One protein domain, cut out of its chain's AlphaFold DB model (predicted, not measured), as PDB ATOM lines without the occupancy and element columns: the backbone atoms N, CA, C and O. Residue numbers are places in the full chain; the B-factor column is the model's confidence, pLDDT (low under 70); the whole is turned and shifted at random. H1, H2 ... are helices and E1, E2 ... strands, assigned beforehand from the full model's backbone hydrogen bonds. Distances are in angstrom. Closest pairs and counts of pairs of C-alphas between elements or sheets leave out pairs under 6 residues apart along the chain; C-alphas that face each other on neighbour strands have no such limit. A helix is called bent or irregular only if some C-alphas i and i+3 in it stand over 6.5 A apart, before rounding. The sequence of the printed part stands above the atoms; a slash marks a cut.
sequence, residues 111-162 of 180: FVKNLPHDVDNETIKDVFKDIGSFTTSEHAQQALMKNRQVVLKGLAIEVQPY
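Overview. This is residues 111 to 162 of the 180 residues of the protein "RRM domain-containing protein" of Aspergillus versicolor CBS 583.65 (UniProt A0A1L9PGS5). A small antiparallel sheet of three strands, with the long strand E3 between the short strands E1 and E2, has one helix, H1, grazing it, while a second helix, H2, lies near the last residues of E3 and toward one end of the long axis. The two helices stand about perpendicular to each other, and the link from E1 to H1 lies toward the other end of the long axis. The printed part has 52 residues, with two named helices and three named strands in the order E1, H1, H2, E2, E3; the sheet's order is E1, E3, E2, and the class is mixed, helices and strands. The whole is compact, with a radius of gyration of the C-alphas of 11.1 A, and elongated, spanning 32 by 17 by 17 A.

Along the chain. E1 is residues 111 to 113, 6.5 A long, beginning with C-alpha 111 at (60.708, 95.625, 0.744). H1 is residues 121 to 131, 15.9 A long; it is irregular, but only just, with C-alphas 127 and 130 6.8 A apart. H2 is residues 137 to 146, 14.3 A long, beginning with C-alpha 137 at (75.058, 92.229, 3.121). E2 is residues 149 to 152, 9.6 A long. E3 is residues 155 to 161, 19.8 A long, ending with C-alpha 161 at (64.550, 91.299, 2.378).

Arrangement. E3 is the inner strand, with E1 and E2 as edge strands, and its pairing is staggered: residues 155 to 158 pair with E2 and residues 158 to 160 with E1. E1 and E3 are antiparallel at 154 degrees, with N 111 and O 160 at 2.8 A and N 158 and O 113 at 3.1 A, within hydrogen-bond range. E2 and E3 form a hairpin, antiparallel at 137 degrees, with N 152 and O 155 at 2.8 A and N 150 and O 157 at 3.1 A, also within that range. E1 and E2 are apart. E1, H1 with H2, and E2 make a split strand-helix-strand unit, two strands running the same way with E3 between them in the sheet, and its crossover is left-handed. H1 is on the sheet but only grazes it with residues 123 to 128; the closest C-alphas of H1 and E2, those of Val 127 and Leu 152, are 7.7 A apart. H2 is on the sheet but only grazes it with residues 140 to 145; the closest C-alphas of H2 and E3, those of Leu 144 and Val 159, are 6.8 A apart. H1 and H2 are close but not clearly touching, the closest C-alphas being those of Ile 131 and Ala 143 at 7.2 A, and they stand about perpendicular at 83 degrees. In H2 every O i to N i+4 pair is within hydrogen-bond range; in H1 5 of 7 are.

Size, cuts and confidence. The two C-alphas farthest apart are those of Asp 118 and Glu 138, 32.1 A. The printed part has no cut; the link from E1 to H1 is short, and the other three links are tight. The mean pLDDT of the printed part is 88.5, that of H2 is 83, and no printed residue is under 70.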
ATOM      1  N   PHE A 111      62.110  95.433   1.059       89.19
ATOM      2  CA  PHE A 111      60.708  95.625   0.744       89.19
ATOM      3  C   PHE A 111      59.961  96.023   2.016       89.19
ATOM      4  O   PHE A 111      59.964  95.276   2.994       89.19
ATOM      5  N   VAL A 112      59.318  97.190   2.005       91.19
ATOM      6  CA  VAL A 112      58.533  97.683   3.141       91.19
ATOM      7  C   VAL A 112      57.050  97.459   2.857       91.19
ATOM      8  O   VAL A 112      56.521  97.900   1.837       91.19
ATOM      9  N   LYS A 113      56.377  96.750   3.761       93.81
ATOM     10  CA  LYS A 113      54.943  96.448   3.721       93.81
ATOM     11  C   LYS A 113      54.176  97.320   4.700       93.81
ATOM     12  O   LYS A 113      54.704  97.729   5.731       93.81
ATOM     13  N   ASN A 114      52.891  97.503   4.393       94.94
ATOM     14  CA  ASN A 114      51.926  98.196   5.246       94.94
ATOM     15  C   ASN A 114      52.257  99.684   5.467       94.94
ATOM     16  O   ASN A 114      51.974 100.233   6.522       94.94
ATOM     17  N   LEU A 115      52.879 100.343   4.487       94.62
ATOM     18  CA  LEU A 115      53.128 101.783   4.546       94.62
ATOM     19  C   LEU A 115      51.800 102.562   4.532       94.62
ATOM     20  O   LEU A 115      50.951 102.278   3.683       94.62
ATOM     21  N   PRO A 116      51.604 103.547   5.430       94.12
ATOM     22  CA  PRO A 116      50.447 104.428   5.360       94.12
ATOM     23  C   PRO A 116      50.463 105.231   4.052       94.12
ATOM     24  O   PRO A 116      51.520 105.656   3.599       94.12
ATOM     25  N   HIS A 117      49.290 105.476   3.466       94.44
ATOM     26  CA  HIS A 117      49.176 106.198   2.188       94.44
ATOM     27  C   HIS A 117      49.636 107.666   2.276       94.44
ATOM     28  O   HIS A 117      50.027 108.260   1.280       94.44
ATOM     29  N   ASP A 118      49.588 108.251   3.470       95.00
ATOM     30  CA  ASP A 118      49.950 109.642   3.755       95.00
ATOM     31  C   ASP A 118      51.405 109.769   4.254       95.00
ATOM     32  O   ASP A 118      51.711 110.510   5.189       95.00
ATOM     33  N   VAL A 119      52.311 108.928   3.753       95.62
ATOM     34  CA  VAL A 119      53.722 108.940   4.157       95.62
ATOM     35  C   VAL A 119      54.602 109.216   2.950       95.62
ATOM     36  O   VAL A 119      54.649 108.436   2.002       95.62
ATOM     37  N   ASP A 120      55.357 110.307   3.047       95.56
ATOM     38  CA  ASP A 120      56.322 110.715   2.037       95.56
ATOM     39  C   ASP A 120      57.650 109.967   2.174       95.56
ATOM     40  O   ASP A 120      58.053 109.530   3.257       95.56
ATOM     41  N   ASN A 121      58.388 109.887   1.067       90.81
ATOM     42  CA  ASN A 121      59.699 109.237   1.004       90.81
ATOM     43  C   ASN A 121      60.694 109.820   2.028       90.81
ATOM     44  O   ASN A 121      61.459 109.076   2.635       90.81
ATOM     45  N   GLU A 122      60.648 111.131   2.279       94.06
ATOM     46  CA  GLU A 122      61.500 111.782   3.284       94.06
ATOM     47  C   GLU A 122      61.239 111.262   4.699       94.06
ATOM     48  O   GLU A 122      62.182 110.980   5.433       94.06
ATOM     49  N   THR A 123      59.970 111.038   5.052       93.44
ATOM     50  CA  THR A 123      59.601 110.470   6.357       93.44
ATOM     51  C   THR A 123      60.093 109.031   6.479       93.44
ATOM     52  O   THR A 123      60.598 108.631   7.524       93.44
ATOM     53  N   ILE A 124      59.986 108.245   5.402       90.44
ATOM     54  CA  ILE A 124      60.514 106.874   5.369       90.44
ATOM     55  C   ILE A 124      62.027 106.909   5.604       90.44
ATOM     56  O   ILE A 124      62.528 106.213   6.482       90.44
ATOM     57  N   LYS A 125      62.757 107.762   4.879       89.56
ATOM     58  CA  LYS A 125      64.205 107.928   5.067       89.56
ATOM     59  C   LYS A 125      64.560 108.317   6.498       89.56
ATOM     60  O   LYS A 125      65.506 107.753   7.034       89.56
ATOM     61  N   ASP A 126      63.802 109.222   7.113       91.62
ATOM     62  CA  ASP A 126      64.055 109.662   8.486       91.62
ATOM     63  C   ASP A 126      63.912 108.516   9.499       91.62
ATOM     64  O   ASP A 126      64.744 108.376  10.387       91.62
ATOM     65  N   VAL A 127      62.931 107.629   9.312       90.38
ATOM     66  CA  VAL A 127      62.740 106.433  10.157       90.38
ATOM     67  C   VAL A 127      63.884 105.434  10.001       90.38
ATOM     68  O   VAL A 127      64.311 104.807  10.969       90.38
ATOM     69  N   PHE A 128      64.383 105.262   8.776       88.50
ATOM     70  CA  PHE A 128      65.462 104.321   8.485       88.50
ATOM     71  C   PHE A 128      66.864 104.920   8.675       88.50
ATOM     72  O   PHE A 128      67.845 104.183   8.571       88.50
ATOM     73  N   LYS A 129      66.997 106.216   8.995       88.44
ATOM     74  CA  LYS A 129      68.309 106.866   9.165       88.44
ATOM     75  C   LYS A 129      69.099 106.277  10.335       88.44
ATOM     76  O   LYS A 129      70.310 106.109  10.228       88.44
ATOM     77  N   ASP A 130      68.402 105.917  11.415       84.62
ATOM     78  CA  ASP A 130      69.009 105.437  12.661       84.62
ATOM     79  C   ASP A 130      69.561 104.013  12.519       84.62
ATOM     80  O   ASP A 130      70.441 103.590  13.265       84.62
ATOM     81  N   ILE A 131      69.054 103.270  11.533       82.81
ATOM     82  CA  ILE A 131      69.526 101.929  11.188       82.81
ATOM     83  C   ILE A 131      70.910 102.006  10.513       82.81
ATOM     84  O   ILE A 131      71.697 101.067  10.632       82.81
ATOM     85  N   GLY A 132      71.246 103.146   9.902       78.00
ATOM     86  CA  GLY A 132      72.553 103.417   9.312       78.00
ATOM     87  C   GLY A 132      72.735 102.844   7.904       78.00
ATOM     88  O   GLY A 132      71.859 102.188   7.341       78.00
ATOM     89  N   SER A 133      73.899 103.128   7.316       77.12
ATOM     90  CA  SER A 133      74.321 102.526   6.047       77.12
ATOM     91  C   SER A 133      75.159 101.279   6.321       77.12
ATOM     92  O   SER A 133      76.051 101.293   7.169       77.12
ATOM     93  N   PHE A 134      74.864 100.189   5.613       75.44
ATOM     94  CA  PHE A 134      75.585  98.927   5.764       75.44
ATOM     95  C   PHE A 134      76.571  98.741   4.624       75.44
ATOM     96  O   PHE A 134      76.212  98.848   3.454       75.44
ATOM     97  N   THR A 135      77.813  98.422   4.975       71.88
ATOM     98  CA  THR A 135      78.877  98.103   4.016       71.88
ATOM     99  C   THR A 135      78.848  96.646   3.566       71.88
ATOM    100  O   THR A 135      79.377  96.331   2.504       71.88
ATOM    101  N   THR A 136      78.226  95.750   4.342       77.25
ATOM    102  CA  THR A 136      78.138  94.316   4.036       77.25
ATOM    103  C   THR A 136      76.693  93.822   4.070       77.25
ATOM    104  O   THR A 136      75.872  94.279   4.872       77.25
ATOM    105  N   SER A 137      76.383  92.855   3.205       76.25
ATOM    106  CA  SER A 137      75.058  92.229   3.121       76.25
ATOM    107  C   SER A 137      74.663  91.508   4.414       76.25
ATOM    108  O   SER A 137      73.494  91.527   4.791       76.25
ATOM    109  N   GLU A 138      75.628  90.928   5.129       81.69
ATOM    110  CA  GLU A 138      75.405  90.250   6.410       81.69
ATOM    111  C   GLU A 138      74.931  91.223   7.499       81.69
ATOM    112  O   GLU A 138      73.925  90.964   8.162       81.69
ATOM    113  N   HIS A 139      75.572  92.392   7.630       81.06
ATOM    114  CA  HIS A 139      75.127  93.412   8.584       81.06
ATOM    115  C   HIS A 139      73.738  93.947   8.234       81.06
ATOM    116  O   HIS A 139      72.909  94.133   9.127       81.06
ATOM    117  N   ALA A 140      73.453  94.135   6.943       81.56
ATOM    118  CA  ALA A 140      72.128  94.539   6.495       81.56
ATOM    119  C   ALA A 140      71.066  93.476   6.833       81.56
ATOM    120  O   ALA A 140      70.000  93.816   7.346       81.56
ATOM    121  N   GLN A 141      71.359  92.186   6.631       82.56
ATOM    122  CA  GLN A 141      70.465  91.092   7.028       82.56
ATOM    123  C   GLN A 141      70.240  91.051   8.542       82.56
ATOM    124  O   GLN A 141      69.096  90.949   8.986       82.56
ATOM    125  N   GLN A 142      71.294  91.184   9.344       85.31
ATOM    126  CA  GLN A 142      71.179  91.181  10.802       85.31
ATOM    127  C   GLN A 142      70.351  92.370  11.307       85.31
ATOM    128  O   GLN A 142      69.482  92.211  12.171       85.31
ATOM    129  N   ALA A 143      70.561  93.555  10.731       85.88
ATOM    130  CA  ALA A 143      69.773  94.739  11.037       85.88
ATOM    131  C   ALA A 143      68.301  94.578  10.636       85.88
ATOM    132  O   ALA A 143      67.422  94.986  11.396       85.88
ATOM    133  N   LEU A 144      68.024  93.937   9.497       85.88
ATOM    134  CA  LEU A 144      66.663  93.615   9.062       85.88
ATOM    135  C   LEU A 144      65.975  92.627  10.000       85.88
ATOM    136  O   LEU A 144      64.809  92.814  10.336       85.88
ATOM    137  N   MET A 145      66.689  91.596  10.455       85.19
ATOM    138  CA  MET A 145      66.141  90.624  11.404       85.19
ATOM    139  C   MET A 145      65.815  91.273  12.751       85.19
ATOM    140  O   MET A 145      64.785  90.957  13.346       85.19
ATOM    141  N   LYS A 146      66.654  92.211  13.209       88.81
ATOM    142  CA  LYS A 146      66.423  92.959  14.450       88.81
ATOM    143  C   LYS A 146      65.276  93.967  14.324       88.81
ATOM    144  O   LYS A 146      64.501  94.115  15.262       88.81
ATOM    145  N   ASN A 147      65.153  94.630  13.174       88.69
ATOM    146  CA  ASN A 147      64.189  95.710  12.931       88.69
ATOM    147  C   ASN A 147      63.079  95.289  11.958       88.69
ATOM    148  O   ASN A 147      62.653  96.063  11.101       88.69
ATOM    149  N   ARG A 148      62.603  94.045  12.077       90.50
ATOM    150  CA  ARG A 148      61.585  93.497  11.171       90.50
ATOM    151  C   ARG A 148      60.271  94.279  11.218       90.50
ATOM    152  O   ARG A 148      59.565  94.352  10.214       90.50
ATOM    153  N   GLN A 149      59.936  94.838  12.378       93.31
ATOM    154  CA  GLN A 149      58.729  95.623  12.584       93.31
ATOM    155  C   GLN A 149      59.097  96.980  13.174       93.31
ATOM    156  O   GLN A 149      59.725  97.052  14.229       93.31
ATOM    157  N   VAL A 150      58.694  98.045  12.491       91.69
ATOM    158  CA  VAL A 150      58.904  99.429  12.930       91.69
ATOM    159  C   VAL A 150      57.537 100.095  13.044       91.69
ATOM    160  O   VAL A 150      56.634  99.793  12.268       91.69
ATOM    161  N   VAL A 151      57.339 100.966  14.031       93.50
ATOM    162  CA  VAL A 151      56.072 101.694  14.196       93.50
ATOM    163  C   VAL A 151      56.219 103.076  13.574       93.50
ATOM    164  O   VAL A 151      57.007 103.887  14.052       93.50
ATOM    165  N   LEU A 152      55.440 103.356  12.530       93.25
ATOM    166  CA  LEU A 152      55.407 104.646  11.847       93.25
ATOM    167  C   LEU A 152      54.002 105.243  11.922       93.25
ATOM    168  O   LEU A 152      53.037 104.614  11.494       93.25
ATOM    169  N   LYS A 153      53.875 106.452  12.487       92.25
ATOM    170  CA  LYS A 153      52.576 107.116  12.739       92.25
ATOM    171  C   LYS A 153      51.574 106.212  13.500       92.25
ATOM    172  O   LYS A 153      50.379 106.232  13.233       92.25
ATOM    173  N   GLY A 154      52.063 105.391  14.436       93.88
ATOM    174  CA  GLY A 154      51.238 104.449  15.210       93.88
ATOM    175  C   GLY A 154      50.840 103.169  14.461       93.88
ATOM    176  O   GLY A 154      50.118 102.345  15.017       93.88
ATOM    177  N   LEU A 155      51.318 102.980  13.229       94.56
ATOM    178  CA  LEU A 155      51.034 101.815  12.400       94.56
ATOM    179  C   LEU A 155      52.301 100.970  12.233       94.56
ATOM    180  O   LEU A 155      53.379 101.483  11.938       94.56
ATOM    181  N   ALA A 156      52.180  99.665  12.461       94.94
ATOM    182  CA  ALA A 156      53.305  98.749  12.356       94.94
ATOM    183  C   ALA A 156      53.603  98.426  10.883       94.94
ATOM    184  O   ALA A 156      52.805  97.764  10.211       94.94
ATOM    185  N   ILE A 157      54.755  98.882  10.398       95.25
ATOM    186  CA  ILE A 157      55.295  98.549   9.080       95.25
ATOM    187  C   ILE A 157      56.196  97.317   9.192       95.25
ATOM    188  O   ILE A 157      56.908  97.145  10.183       95.25
ATOM    189  N   GLU A 158      56.154  96.447   8.184       94.00
ATOM    190  CA  GLU A 158      56.994  95.244   8.133       94.00
ATOM    191  C   GLU A 158      58.085  95.420   7.080       94.00
ATOM    192  O   GLU A 158      57.803  95.755   5.928       94.00
ATOM    193  N   VAL A 159      59.328  95.158   7.465       91.75
ATOM    194  CA  VAL A 159      60.491  95.242   6.585       91.75
ATOM    195  C   VAL A 159      60.939  93.829   6.234       91.75
ATOM    196  O   VAL A 159      61.163  92.995   7.112       91.75
ATOM    197  N   GLN A 160      61.045  93.543   4.940       89.00
ATOM    198  CA  GLN A 160      61.440  92.238   4.417       89.00
ATOM    199  C   GLN A 160      62.652  92.371   3.490       89.00
ATOM    200  O   GLN A 160      62.797  93.391   2.816       89.00
ATOM    201  N   PRO A 161      63.514  91.343   3.400       85.50
ATOM    202  CA  PRO A 161      64.550  91.299   2.378       85.50
ATOM    203  C   PRO A 161      63.915  91.378   0.988       85.50
ATOM    204  O   PRO A 161      62.916  90.702   0.721       85.50
ATOM    205  N   TYR A 162      64.481  92.190   0.096       84.75
ATOM    206  CA  TYR A 162      64.029  92.201  -1.288       84.75
ATOM    207  C   TYR A 162      64.367  90.858  -1.940       84.75
ATOM    208  O   TYR A 162      65.532  90.485  -2.057       84.75
TER     209      TYR A 162